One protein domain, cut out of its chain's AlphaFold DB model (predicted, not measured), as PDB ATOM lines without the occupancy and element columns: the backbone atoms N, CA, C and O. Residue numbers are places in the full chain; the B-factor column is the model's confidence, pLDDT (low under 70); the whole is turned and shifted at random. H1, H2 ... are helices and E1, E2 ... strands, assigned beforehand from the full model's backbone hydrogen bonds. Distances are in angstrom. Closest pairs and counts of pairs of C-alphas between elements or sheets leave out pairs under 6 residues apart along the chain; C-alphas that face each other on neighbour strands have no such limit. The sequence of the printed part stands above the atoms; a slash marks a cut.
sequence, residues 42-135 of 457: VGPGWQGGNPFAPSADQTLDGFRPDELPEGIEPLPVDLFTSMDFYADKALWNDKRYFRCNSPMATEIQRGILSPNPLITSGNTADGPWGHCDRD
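What this domain is: This is residues 42 to 135 of the 457 residues of an uncharacterized protein of Gammaproteobacteria bacterium (UniProt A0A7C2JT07). Little regular structure is present: the fold is mostly loops, with a small hairpin, E1 and E2, towards one end of the long axis and the winding stretch of residues 62 to 94 reaching the other end, near short helix H1. The printed part has 94 residues, 17 of them in named elements, ordered E1, E2, H1, H2, with an antiparallel sheet and a mixed class. It is compact, with a radius of gyration of the C-alphas of 13.3 A and spans of 40 by 27 by 23 A.

Where its parts are: E1 is residues 45 to 47, 6.5 A, beginning at C-alpha 45 (-31.933, -29.056, -36.051). E2 is residues 59 to 61, 6.4 A. H1 is residues 95 to 98, 5.5 A. H2 is residues 103 to 109, 10.4 A, ending at C-alpha 109 (-32.584, -23.215, -30.942).

How they stand to each other: E1 and E2 form an antiparallel hairpin at 130 degrees, with N 47 and O 59 within hydrogen-bond range at 2.8 A. The closest C-alphas of E1 and H2, Gly 45 and Ala 105, are 6.8 A apart. H1 and H2 are apart, as are E1 and H1. Every O i to N i+4 pair of H2 is within hydrogen-bond range; H1 is too short for one.

The domain as a whole: The farthest C-alphas, Ala 56 and Ala 90, are 40.5 A apart. The printed part has no cut; the links E1 to E2 and E2 to H1 are long. Residues 51 to 52 and 114 to 115 have pLDDT under 70.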
ATOM      1  N   VAL A  42     -24.186 -32.373 -34.919       95.50
ATOM      2  CA  VAL A  42     -24.493 -32.626 -33.508       95.50
ATOM      3  C   VAL A  42     -25.483 -31.589 -32.992       95.50
ATOM      4  O   VAL A  42     -25.381 -30.402 -33.300       95.50
ATOM      5  N   GLY A  43     -26.402 -32.038 -32.140       94.69
ATOM      6  CA  GLY A  43     -27.483 -31.222 -31.601       94.69
ATOM      7  C   GLY A  43     -28.751 -31.256 -32.460       94.69
ATOM      8  O   GLY A  43     -28.754 -31.828 -33.551       94.69
ATOM      9  N   PRO A  44     -29.852 -30.693 -31.942       93.94
ATOM     10  CA  PRO A  44     -31.120 -30.651 -32.646       93.94
ATOM     11  C   PRO A  44     -31.107 -29.637 -33.799       93.94
ATOM     12  O   PRO A  44     -30.523 -28.558 -33.685       93.94
ATOM     13  N   GLY A  45     -31.814 -29.940 -34.887       90.50
ATOM     14  CA  GLY A  45     -31.933 -29.056 -36.051       90.50
ATOM     15  C   GLY A  45     -33.170 -29.340 -36.898       90.50
ATOM     16  O   GLY A  45     -33.788 -30.394 -36.772       90.50
ATOM     17  N   TRP A  46     -33.539 -28.411 -37.783       87.50
ATOM     18  CA  TRP A  46     -34.554 -28.682 -38.805       87.50
ATOM     19  C   TRP A  46     -33.935 -29.413 -40.001       87.50
ATOM     20  O   TRP A  46     -32.900 -28.998 -40.521       87.50
ATOM     21  N   GLN A  47     -34.597 -30.470 -40.469       86.31
ATOM     22  CA  GLN A  47     -34.313 -31.161 -41.726       86.31
ATOM     23  C   GLN A  47     -35.480 -31.013 -42.704       86.31
ATOM     24  O   GLN A  47     -36.638 -31.007 -42.293       86.31
ATOM     25  N   GLY A  48     -35.176 -30.967 -44.003       77.88
ATOM     26  CA  GLY A  48     -36.181 -30.758 -45.049       77.88
ATOM     27  C   GLY A  48     -36.608 -29.292 -45.186       77.88
ATOM     28  O   GLY A  48     -36.277 -28.446 -44.354       77.88
ATOM     29  N   GLY A  49     -37.325 -28.977 -46.265       74.81
ATOM     30  CA  GLY A  49     -37.825 -27.632 -46.533       74.81
ATOM     31  C   GLY A  49     -36.768 -26.562 -46.806       74.81
ATOM     32  O   GLY A  49     -35.578 -26.824 -46.982       74.81
ATOM     33  N   ASN A  50     -37.233 -25.313 -46.875       70.06
ATOM     34  CA  ASN A  50     -36.369 -24.145 -47.010       70.06
ATOM     35  C   ASN A  50     -35.722 -23.817 -45.646       70.06
ATOM     36  O   ASN A  50     -36.449 -23.476 -44.720       70.06
ATOM     37  N   PRO A  51     -34.387 -23.842 -45.489       64.81
ATOM     38  CA  PRO A  51     -33.741 -23.536 -44.206       64.81
ATOM     39  C   PRO A  51     -33.909 -22.069 -43.760       64.81
ATOM     40  O   PRO A  51     -33.702 -21.752 -42.587       64.81
ATOM     41  N   PHE A  52     -34.312 -21.182 -44.675       68.25
ATOM     42  CA  PHE A  52     -34.506 -19.746 -44.451       68.25
ATOM     43  C   PHE A  52     -35.979 -19.335 -44.327       68.25
ATOM     44  O   PHE A  52     -36.286 -18.145 -44.336       68.25
ATOM     45  N   ALA A  53     -36.909 -20.286 -44.240       71.00
ATOM     46  CA  ALA A  53     -38.314 -19.989 -43.993       71.00
ATOM     47  C   ALA A  53     -38.999 -21.159 -43.272       71.00
ATOM     48  O   ALA A  53     -38.645 -22.311 -43.516       71.00
ATOM     49  N   PRO A  54     -40.008 -20.904 -42.420       72.75
ATOM     50  CA  PRO A  54     -40.853 -21.974 -41.905       72.75
ATOM     51  C   PRO A  54     -41.464 -22.768 -43.064       72.75
ATOM     52  O   PRO A  54     -42.062 -22.183 -43.970       72.75
ATOM     53  N   SER A  55     -41.311 -24.089 -43.036       76.56
ATOM     54  CA  SER A  55     -41.810 -24.966 -44.093       76.56
ATOM     55  C   SER A  55     -42.547 -26.164 -43.505       76.56
ATOM     56  O   SER A  55     -42.118 -26.738 -42.511       76.56
ATOM     57  N   ALA A  56     -43.671 -26.546 -44.111       76.81
ATOM     58  CA  ALA A  56     -44.524 -27.625 -43.602       76.81
ATOM     59  C   ALA A  56     -43.884 -29.024 -43.708       76.81
ATOM     60  O   ALA A  56     -44.363 -29.964 -43.085       76.81
ATOM     61  N   ASP A  57     -42.825 -29.162 -44.504       82.62
ATOM     62  CA  ASP A  57     -42.018 -30.373 -44.665       82.62
ATOM     63  C   ASP A  57     -40.774 -30.400 -43.757       82.62
ATOM     64  O   ASP A  57     -40.003 -31.357 -43.821       82.62
ATOM     65  N   GLN A  58     -40.575 -29.383 -42.904       85.69
ATOM     66  CA  GLN A  58     -39.518 -29.410 -41.895       85.69
ATOM     67  C   GLN A  58     -39.837 -30.436 -40.809       85.69
ATOM     68  O   GLN A  58     -40.910 -30.434 -40.207       85.69
ATOM     69  N   THR A  59     -38.862 -31.289 -40.526       89.56
ATOM     70  CA  THR A  59     -38.904 -32.274 -39.442       89.56
ATOM     71  C   THR A  59     -37.747 -32.028 -38.486       89.56
ATOM     72  O   THR A  59     -36.686 -31.552 -38.891       89.56
ATOM     73  N   LEU A  60     -37.967 -32.286 -37.198       91.31
ATOM     74  CA  LEU A  60     -36.926 -32.154 -36.185       91.31
ATOM     75  C   LEU A  60     -35.951 -33.331 -36.311       91.31
ATOM     76  O   LEU A  60     -36.351 -34.480 -36.150       91.31
ATOM     77  N   ASP A  61     -34.674 -33.045 -36.547       93.38
ATOM     78  CA  ASP A  61     -33.584 -33.990 -36.311       93.38
ATOM     79  C   ASP A  61     -33.137 -33.863 -34.866       93.38
ATOM     80  O   ASP A  61     -32.410 -32.941 -34.516       93.38
ATOM     81  N   GLY A  62     -33.642 -34.756 -34.025       95.19
ATOM     82  CA  GLY A  62     -33.503 -34.697 -32.578       95.19
ATOM     83  C   GLY A  62     -34.797 -35.144 -31.912       95.19
ATOM     84  O   GLY A  62     -35.654 -35.751 -32.553       95.19
ATOM     85  N   PHE A  63     -34.948 -34.827 -30.630       96.19
ATOM     86  CA  PHE A  63     -36.069 -35.312 -29.826       96.19
ATOM     87  C   PHE A  63     -36.664 -34.193 -28.983       96.19
ATOM     88  O   PHE A  63     -35.933 -33.383 -28.406       96.19
ATOM     89  N   ARG A  64     -37.992 -34.136 -28.879       94.81
ATOM     90  CA  ARG A  64     -38.631 -33.300 -27.859       94.81
ATOM     91  C   ARG A  64     -38.370 -33.898 -26.469       94.81
ATOM     92  O   ARG A  64     -38.138 -35.103 -26.370       94.81
ATOM     93  N   PRO A  65     -38.374 -33.087 -25.392       93.88
ATOM     94  CA  PRO A  65     -38.107 -33.587 -24.040       93.88
ATOM     95  C   PRO A  65     -38.998 -34.760 -23.594       93.88
ATOM     96  O   PRO A  65     -38.563 -35.577 -22.790       93.88
ATOM     97  N   ASP A  66     -40.222 -34.854 -24.116       92.19
ATOM     98  CA  ASP A  66     -41.209 -35.905 -23.849       92.19
ATOM     99  C   ASP A  66     -41.191 -37.067 -24.865       92.19
ATOM    100  O   ASP A  66     -41.940 -38.031 -24.713       92.19
ATOM    101  N   GLU A  67     -40.307 -37.013 -25.864       94.25
ATOM    102  CA  GLU A  67     -40.210 -37.968 -26.979       94.25
ATOM    103  C   GLU A  67     -38.808 -38.600 -27.081       94.25
ATOM    104  O   GLU A  67     -38.329 -38.927 -28.169       94.25
ATOM    105  N   LEU A  68     -38.111 -38.747 -25.950       94.94
ATOM    106  CA  LEU A  68     -36.761 -39.311 -25.918       94.94
ATOM    107  C   LEU A  68     -36.733 -40.799 -26.309       94.94
ATOM    108  O   LEU A  68     -37.640 -41.554 -25.944       94.94
ATOM    109  N   PRO A  69     -35.677 -41.250 -27.012       93.00
ATOM    110  CA  PRO A  69     -35.516 -42.655 -27.355       93.00
ATOM    111  C   PRO A  69     -35.219 -43.503 -26.111       93.00
ATOM    112  O   PRO A  69     -34.673 -43.026 -25.112       93.00
ATOM    113  N   GLU A  70     -35.536 -44.797 -26.194       92.12
ATOM    114  CA  GLU A  70     -35.214 -45.762 -25.139       92.12
ATOM    115  C   GLU A  70     -33.700 -45.779 -24.853       92.12
ATOM    116  O   GLU A  70     -32.877 -45.772 -25.769       92.12
ATOM    117  N   GLY A  71     -33.325 -45.795 -23.569       89.38
ATOM    118  CA  GLY A  71     -31.925 -45.819 -23.125       89.38
ATOM    119  C   GLY A  71     -31.289 -44.448 -22.861       89.38
ATOM    120  O   GLY A  71     -30.160 -44.402 -22.376       89.38
ATOM    121  N   ILE A  72     -31.996 -43.340 -23.113       93.44
ATOM    122  CA  ILE A  72     -31.569 -41.995 -22.701       93.44
ATOM    123  C   ILE A  72     -32.400 -41.539 -21.500       93.44
ATOM    124  O   ILE A  72     -33.552 -41.141 -21.637       93.44
ATOM    125  N   GLU A  73     -31.797 -41.574 -20.312       94.50
ATOM    126  CA  GLU A  73     -32.408 -41.047 -19.087       94.50
ATOM    127  C   GLU A  73     -31.938 -39.604 -18.826       94.50
ATOM    128  O   GLU A  73     -30.724 -39.390 -18.677       94.50
ATOM    129  N   PRO A  74     -32.856 -38.616 -18.754       96.19
ATOM    130  CA  PRO A  74     -32.528 -37.241 -18.380       96.19
ATOM    131  C   PRO A  74     -31.871 -37.135 -17.002       96.19
ATOM    132  O   PRO A  74     -32.168 -37.905 -16.087       96.19
ATOM    133  N   LEU A  75     -31.005 -36.135 -16.840       97.38
ATOM    134  CA  LEU A  75     -30.494 -35.751 -15.525       97.38
ATOM    135  C   LEU A  75     -31.591 -35.028 -14.716       97.38
ATOM    136  O   LEU A  75     -32.501 -34.453 -15.314       97.38
ATOM    137  N   PRO A  76     -31.504 -34.999 -13.371       96.38
ATOM    138  CA  PRO A  76     -32.449 -34.240 -12.544       96.38
ATOM    139  C   PRO A  76     -32.496 -32.741 -12.873       96.38
ATOM    140  O   PRO A  76     -33.529 -32.104 -12.687       96.38
ATOM    141  N   VAL A  77     -31.372 -32.198 -13.342       97.94
ATOM    142  CA  VAL A  77     -31.221 -30.833 -13.842       97.94
ATOM    143  C   VAL A  77     -30.278 -30.856 -15.042       97.94
ATOM    144  O   VAL A  77     -29.326 -31.639 -15.093       97.94
ATOM    145  N   ASP A  78     -30.570 -30.015 -16.023       98.19
ATOM    146  CA  ASP A  78     -29.764 -29.800 -17.219       98.19
ATOM    147  C   ASP A  78     -29.647 -28.295 -17.520       98.19
ATOM    148  O   ASP A  78     -30.318 -27.474 -16.895       98.19
ATOM    149  N   LEU A  79     -28.837 -27.908 -18.505       97.81
ATOM    150  CA  LEU A  79     -28.629 -26.511 -18.901       97.81
ATOM    151  C   LEU A  79     -29.945 -25.754 -19.183       97.81
ATOM    152  O   LEU A  79     -30.028 -24.538 -18.983       97.81
ATOM    153  N   PHE A  80     -30.979 -26.451 -19.656       97.50
ATOM    154  CA  PHE A  80     -32.253 -25.870 -20.087       97.50
ATOM    155  C   PHE A  80     -33.249 -25.689 -18.936       97.50
ATOM    156  O   PHE A  80     -34.168 -24.878 -19.044       97.50
ATOM    157  N   THR A  81     -33.061 -26.428 -17.844       97.50
ATOM    158  CA  THR A  81     -33.907 -26.419 -16.638       97.50
ATOM    159  C   THR A  81     -33.213 -25.812 -15.422       97.50
ATOM    160  O   THR A  81     -33.887 -25.423 -14.470       97.50
ATOM    161  N   SER A  82     -31.886 -25.691 -15.460       97.56
ATOM    162  CA  SER A  82     -31.094 -25.068 -14.408       97.56
ATOM    163  C   SER A  82     -31.477 -23.604 -14.208       97.56
ATOM    164  O   SER A  82     -31.706 -22.859 -15.164       97.56
ATOM    165  N   MET A  83     -31.512 -23.183 -12.948       96.69
ATOM    166  CA  MET A  83     -31.636 -21.777 -12.555       96.69
ATOM    167  C   MET A  83     -30.297 -21.196 -12.082       96.69
ATOM    168  O   MET A  83     -30.222 -20.010 -11.781       96.69
ATOM    169  N   ASP A  84     -29.264 -22.035 -11.990       97.56
ATOM    170  CA  ASP A  84     -27.951 -21.708 -11.450       97.56
ATOM    171  C   ASP A  84     -26.922 -22.691 -12.020       97.56
ATOM    172  O   ASP A  84     -26.615 -23.725 -11.425       97.56
ATOM    173  N   PHE A  85     -26.389 -22.376 -13.201       97.31
ATOM    174  CA  PHE A  85     -25.451 -23.274 -13.872       97.31
ATOM    175  C   PHE A  85     -24.138 -23.445 -13.094       97.31
ATOM    176  O   PHE A  85     -23.453 -24.448 -13.302       97.31
ATOM    177  N   TYR A  86     -23.782 -22.510 -12.198       97.56
ATOM    178  CA  TYR A  86     -22.589 -22.618 -11.352       97.56
ATOM    179  C   TYR A  86     -22.712 -23.772 -10.352       97.56
ATOM    180  O   TYR A  86     -21.737 -24.492 -10.121       97.56
ATOM    181  N   ALA A  87     -23.910 -23.993  -9.802       97.38
ATOM    182  CA  ALA A  87     -24.188 -25.107  -8.894       97.38
ATOM    183  C   ALA A  87     -24.083 -26.481  -9.585       97.38
ATOM    184  O   ALA A  87     -23.826 -27.494  -8.931       97.38
ATOM    185  N   ASP A  88     -24.200 -26.510 -10.914       97.69
ATOM    186  CA  ASP A  88     -24.247 -27.733 -11.714       97.69
ATOM    187  C   ASP A  88     -22.871 -28.197 -12.216       97.69
ATOM    188  O   ASP A  88     -22.790 -29.098 -13.051       97.69
ATOM    189  N   LYS A  89     -21.767 -27.627 -11.709       96.38
ATOM    190  CA  LYS A  89     -20.395 -27.901 -12.187       96.38
ATOM    191  C   LYS A  89     -20.042 -29.387 -12.283       96.38
ATOM    192  O   LYS A  89     -19.341 -29.804 -13.202       96.38
ATOM    193  N   ALA A  90     -20.552 -30.205 -11.363       96.81
ATOM    194  CA  ALA A  90     -20.324 -31.651 -11.371       96.81
ATOM    195  C   ALA A  90     -20.966 -32.377 -12.573       96.81
ATOM    196  O   ALA A  90     -20.562 -33.495 -12.891       96.81
ATOM    197  N   LEU A  91     -21.950 -31.762 -13.237       98.00
ATOM    198  CA  LEU A  91     -22.699 -32.330 -14.360       98.00
ATOM    199  C   LEU A  91     -22.128 -31.940 -15.727       98.00
ATOM    200  O   LEU A  91     -22.478 -32.566 -16.723       98.00
ATOM    201  N   TRP A  92     -21.231 -30.951 -15.807       97.44
ATOM    202  CA  TRP A  92     -20.752 -30.400 -17.084       97.44
ATOM    203  C   TRP A  92     -19.955 -31.392 -17.946       97.44
ATOM    204  O   TRP A  92     -19.822 -31.187 -19.146       97.44
ATOM    205  N   ASN A  93     -19.437 -32.484 -17.383       94.88
ATOM    206  CA  ASN A  93     -18.785 -33.532 -18.180       94.88
ATOM    207  C   ASN A  93     -19.780 -34.554 -18.759       94.88
ATOM    208  O   ASN A  93     -19.403 -35.374 -19.594       94.88
ATOM    209  N   ASP A  94     -21.045 -34.524 -18.334       97.50
ATOM    210  CA  ASP A  94     -22.095 -35.377 -18.877       97.50
ATOM    211  C   ASP A  94     -22.801 -34.658 -20.030       97.50
ATOM    212  O   ASP A  94     -23.478 -33.647 -19.846       97.50
ATOM    213  N   LYS A  95     -22.704 -35.213 -21.240       97.25
ATOM    214  CA  LYS A  95     -23.384 -34.680 -22.428       97.25
ATOM    215  C   LYS A  95     -24.884 -34.445 -22.263       97.25
ATOM    216  O   LYS A  95     -25.451 -33.573 -22.928       97.25
ATOM    217  N   ARG A  96     -25.543 -35.202 -21.382       97.94
ATOM    218  CA  ARG A  96     -26.974 -35.060 -21.098       97.94
ATOM    219  C   ARG A  96     -27.291 -33.735 -20.413       97.94
ATOM    220  O   ARG A  96     -28.379 -33.216 -20.627       97.94
ATOM    221  N   TYR A  97     -26.339 -33.139 -19.689       98.56
ATOM    222  CA  TYR A  97     -26.491 -31.793 -19.133       98.56
ATOM    223  C   TYR A  97     -26.716 -30.747 -20.234       98.56
ATOM    224  O   TYR A  97     -27.470 -29.799 -20.050       98.56
ATOM    225  N   PHE A  98     -26.154 -30.955 -21.426       98.19
ATOM    226  CA  PHE A  98     -26.376 -30.091 -22.590       98.19
ATOM    227  C   PHE A  98     -27.473 -30.605 -23.522       98.19
ATOM    228  O   PHE A  98     -27.622 -30.091 -24.629       98.19
ATOM    229  N   ARG A  99     -28.215 -31.652 -23.141       97.81
ATOM    230  CA  ARG A  99     -29.148 -32.356 -24.036       97.81
ATOM    231  C   ARG A  99     -28.487 -32.822 -25.338       97.81
ATOM    232  O   ARG A  99     -29.100 -32.792 -26.405       97.81
ATOM    233  N   CYS A 100     -27.206 -33.197 -25.259       97.56
ATOM    234  CA  CYS A 100     -26.390 -33.610 -26.401       97.56
ATOM    235  C   CYS A 100     -26.346 -32.548 -27.522       97.56
ATOM    236  O   CYS A 100     -26.380 -32.871 -28.710       97.56
ATOM    237  N   ASN A 101     -26.305 -31.265 -27.130       96.38
ATOM    238  CA  ASN A 101     -26.105 -30.139 -28.040       96.38
ATOM    239  C   ASN A 101     -24.647 -29.938 -28.435       96.38
ATOM    240  O   ASN A 101     -23.709 -30.281 -27.710       96.38
ATOM    241  N   SER A 102     -24.510 -29.255 -29.562       95.75
ATOM    242  CA  SER A 102     -23.297 -28.588 -30.005       95.75
ATOM    243  C   SER A 102     -23.429 -27.069 -29.807       95.75
ATOM    244  O   SER A 102     -24.559 -26.576 -29.708       95.75
ATOM    245  N   PRO A 103     -22.323 -26.302 -29.765       94.12
ATOM    246  CA  PRO A 103     -22.386 -24.840 -29.735       94.12
ATOM    247  C   PRO A 103     -23.284 -24.252 -30.829       94.12
ATOM    248  O   PRO A 103     -24.232 -23.530 -30.522       94.12
ATOM    249  N   MET A 104     -23.098 -24.660 -32.089       90.94
ATOM    250  CA  MET A 104     -23.914 -24.178 -33.209       90.94
ATOM    251  C   MET A 104     -25.405 -24.465 -32.998       90.94
ATOM    252  O   MET A 104     -26.254 -23.616 -33.277       90.94
ATOM    253  N   ALA A 105     -25.754 -25.652 -32.500       92.25
ATOM    254  CA  ALA A 105     -27.152 -25.998 -32.280       92.25
ATOM    255  C   ALA A 105     -27.799 -25.114 -31.196       92.25
ATOM    256  O   ALA A 105     -28.973 -24.755 -31.326       92.25
ATOM    257  N   THR A 106     -27.042 -24.646 -30.195       92.19
ATOM    258  CA  THR A 106     -27.554 -23.638 -29.246       92.19
ATOM    259  C   THR A 106     -27.882 -22.300 -29.924       92.19
ATOM    260  O   THR A 106     -28.861 -21.654 -29.546       92.19
ATOM    261  N   GLU A 107     -27.158 -21.912 -30.984       88.81
ATOM    262  CA  GLU A 107     -27.452 -20.710 -31.786       88.81
ATOM    263  C   GLU A 107     -28.758 -20.844 -32.594       88.81
ATOM    264  O   GLU A 107     -29.508 -19.876 -32.763       88.81
ATOM    265  N   ILE A 108     -29.065 -22.055 -33.066       86.19
ATOM    266  CA  ILE A 108     -30.267 -22.351 -33.862       86.19
ATOM    267  C   ILE A 108     -31.520 -22.426 -32.991       86.19
ATOM    268  O   ILE A 108     -32.602 -22.030 -33.426       86.19
ATOM    269  N   GLN A 109     -31.407 -22.908 -31.753       89.00
ATOM    270  CA  GLN A 109     -32.584 -23.215 -30.942       89.00
ATOM    271  C   GLN A 109     -33.483 -22.011 -30.636       89.00
ATOM    272  O   GLN A 109     -34.703 -22.170 -30.578       89.00
ATOM    273  N   ARG A 110     -32.907 -20.810 -30.511       85.12
ATOM    274  CA  ARG A 110     -33.644 -19.543 -30.337       85.12
ATOM    275  C   ARG A 110     -33.839 -18.757 -31.637       85.12
ATOM    276  O   ARG A 110     -34.280 -17.615 -31.603       85.12
ATOM    277  N   GLY A 111     -33.558 -19.382 -32.777       74.25
ATOM    278  CA  GLY A 111     -33.879 -18.856 -34.099       74.25
ATOM    279  C   GLY A 111     -32.968 -17.730 -34.589       74.25
ATOM    280  O   GLY A 111     -33.364 -16.954 -35.455       74.25
ATOM    281  N   ILE A 112     -31.750 -17.617 -34.046       73.25
ATOM    282  CA  ILE A 112     -30.828 -16.549 -34.449       73.25
ATOM    283  C   ILE A 112     -30.159 -16.881 -35.793       73.25
ATOM    284  O   ILE A 112     -30.027 -16.011 -36.649       73.25
ATOM    285  N   LEU A 113     -29.795 -18.150 -36.014       71.06
ATOM    286  CA  LEU A 113     -29.265 -18.629 -37.301       71.06
ATOM    287  C   LEU A 113     -30.328 -19.187 -38.261       71.06
ATOM    288  O   LEU A 113     -30.040 -19.396 -39.439       71.06
ATOM    289  N   SER A 114     -31.544 -19.457 -37.784       68.50
ATOM    290  CA  SER A 114     -32.649 -19.956 -38.610       68.50
ATOM    291  C   SER A 114     -33.952 -19.284 -38.187       68.50
ATOM    292  O   SER A 114     -34.265 -19.292 -37.002       68.50
ATOM    293  N   PRO A 115     -34.758 -18.743 -39.115       67.62
ATOM    294  CA  PRO A 115     -35.957 -17.981 -38.765       67.62
ATOM    295  C   PRO A 115     -37.055 -18.815 -38.089       67.62
ATOM    296  O   PRO A 115     -38.014 -18.246 -37.574       67.62
ATOM    297  N   ASN A 116     -36.940 -20.146 -38.089       80.50
ATOM    298  CA  ASN A 116     -37.837 -21.042 -37.369       80.50
ATOM    299  C   ASN A 116     -37.144 -21.548 -36.082       80.50
ATOM    300  O   ASN A 116     -36.365 -22.502 -36.161       80.50
ATOM    301  N   PRO A 117     -37.376 -20.934 -34.903       86.44
ATOM    302  CA  PRO A 117     -36.741 -21.374 -33.665       86.44
ATOM    303  C   PRO A 117     -37.207 -22.782 -33.280       86.44
ATOM    304  O   PRO A 117     -38.372 -23.143 -33.447       86.44
ATOM    305  N   LEU A 118     -36.304 -23.582 -32.718       88.75
ATOM    306  CA  LEU A 118     -36.653 -24.914 -32.214       88.75
ATOM    307  C   LEU A 118     -37.398 -24.837 -30.875       88.75
ATOM    308  O   LEU A 118     -38.269 -25.670 -30.607       88.75
ATOM    309  N   ILE A 119     -37.078 -23.825 -30.061       89.94
ATOM    310  CA  ILE A 119     -37.811 -23.452 -28.850       89.94
ATOM    311  C   ILE A 119     -38.866 -22.421 -29.246       89.94
ATOM    312  O   ILE A 119     -38.581 -21.229 -29.355       89.94
ATOM    313  N   THR A 120     -40.089 -22.886 -29.486       79.69
ATOM    314  CA  THR A 120     -41.215 -22.031 -29.899       79.69
ATOM    315  C   THR A 120     -42.002 -21.462 -28.720       79.69
ATOM    316  O   THR A 120     -42.803 -20.545 -28.900       79.69
ATOM    317  N   SER A 121     -41.784 -21.982 -27.513       85.19
ATOM    318  CA  SER A 121     -42.396 -21.473 -26.291       85.19
ATOM    319  C   SER A 121     -41.513 -20.415 -25.613       85.19
ATOM    320  O   SER A 121     -40.314 -20.276 -25.872       85.19
ATOM    321  N   GLY A 122     -42.103 -19.679 -24.670       84.38
ATOM    322  CA  GLY A 122     -41.334 -18.838 -23.747       84.38
ATOM    323  C   GLY A 122     -40.507 -19.640 -22.731       84.38
ATOM    324  O   GLY A 122     -39.748 -19.047 -21.972       84.38
ATOM    325  N   ASN A 123     -40.638 -20.970 -22.699       92.19
ATOM    326  CA  ASN A 123     -40.020 -21.832 -21.703       92.19
ATOM    327  C   ASN A 123     -38.756 -22.504 -22.259       92.19
ATOM    328  O   ASN A 123     -38.823 -23.341 -23.155       92.19
ATOM    329  N   THR A 124     -37.592 -22.178 -21.691       94.38
ATOM    330  CA  THR A 124     -36.308 -22.795 -22.074       94.38
ATOM    331  C   THR A 124     -36.317 -24.316 -21.901       94.38
ATOM    332  O   THR A 124     -35.674 -25.016 -22.681       94.38
ATOM    333  N   ALA A 125     -37.092 -24.845 -20.946       95.38
ATOM    334  CA  ALA A 125     -37.173 -26.281 -20.690       95.38
ATOM    335  C   ALA A 125     -37.732 -27.090 -21.874       95.38
ATOM    336  O   ALA A 125     -37.514 -28.300 -21.921       95.38
ATOM    337  N   ASP A 126     -38.371 -26.444 -22.854       94.12
ATOM    338  CA  ASP A 126     -38.900 -27.095 -24.059       94.12
ATOM    339  C   ASP A 126     -37.820 -27.305 -25.151       94.12
ATOM    340  O   ASP A 126     -38.117 -27.782 -26.250       94.12
ATOM    341  N   GLY A 127     -36.555 -26.961 -24.860       95.00
ATOM    342  CA  GLY A 127     -35.397 -27.183 -25.735       95.00
ATOM    343  C   GLY A 127     -35.245 -28.634 -26.193       95.00
ATOM    344  O   GLY A 127     -35.170 -29.527 -25.349       95.00
ATOM    345  N   PRO A 128     -35.185 -28.923 -27.502       95.88
ATOM    346  CA  PRO A 128     -35.005 -30.294 -27.951       95.88
ATOM    347  C   PRO A 128     -33.616 -30.852 -27.626       95.88
ATOM    348  O   PRO A 128     -32.642 -30.133 -27.393       95.88
ATOM    349  N   TRP A 129     -33.544 -32.175 -27.651       97.31
ATOM    350  CA  TRP A 129     -32.329 -32.960 -27.534       97.31
ATOM    351  C   TRP A 129     -31.743 -33.266 -28.905       97.31
ATOM    352  O   TRP A 129     -32.475 -33.500 -29.867       97.31
ATOM    353  N   GLY A 130     -30.415 -33.306 -28.974       97.06
ATOM    354  CA  GLY A 130     -29.700 -33.922 -30.084       97.06
ATOM    355  C   GLY A 130     -29.596 -35.439 -29.926       97.06
ATOM    356  O   GLY A 130     -30.047 -36.028 -28.943       97.06
ATOM    357  N   HIS A 131     -28.932 -36.074 -30.888       96.69
ATOM    358  CA  HIS A 131     -28.580 -37.492 -30.813       96.69
ATOM    359  C   HIS A 131     -27.289 -37.664 -30.015       96.69
ATOM    360  O   HIS A 131     -26.231 -37.176 -30.411       96.69
ATOM    361  N   CYS A 132     -27.369 -38.342 -28.872       96.00
ATOM    362  CA  CYS A 132     -26.254 -38.442 -27.931       96.00
ATOM    363  C   CYS A 132     -25.095 -39.331 -28.401       96.00
ATOM    364  O   CYS A 132     -24.032 -39.304 -27.782       96.00
ATOM    365  N   ASP A 133     -25.279 -40.129 -29.445       95.19
ATOM    366  CA  ASP A 133     -24.269 -40.981 -30.077       95.19
ATOM    367  C   ASP A 133     -23.440 -40.258 -31.156       95.19
ATOM    368  O   ASP A 133     -22.451 -40.817 -31.627       95.19
ATOM    369  N   ARG A 134     -23.794 -39.017 -31.519       96.19
ATOM    370  CA  ARG A 134     -23.055 -38.200 -32.496       96.19
ATOM    371  C   ARG A 134     -22.039 -37.300 -31.803       96.19
ATOM    372  O   ARG A 134     -22.408 -36.561 -30.894       96.19
ATOM    373  N   ASP A 135     -20.790 -37.312 -32.251       96.50
ATOM    374  CA  ASP A 135     -19.749 -36.399 -31.776       96.50
ATOM    375  C   ASP A 135     -18.572 -36.331 -32.761       96.50
ATOM    376  O   ASP A 135     -18.461 -37.169 -33.661       96.50
TER     377      ASP A 135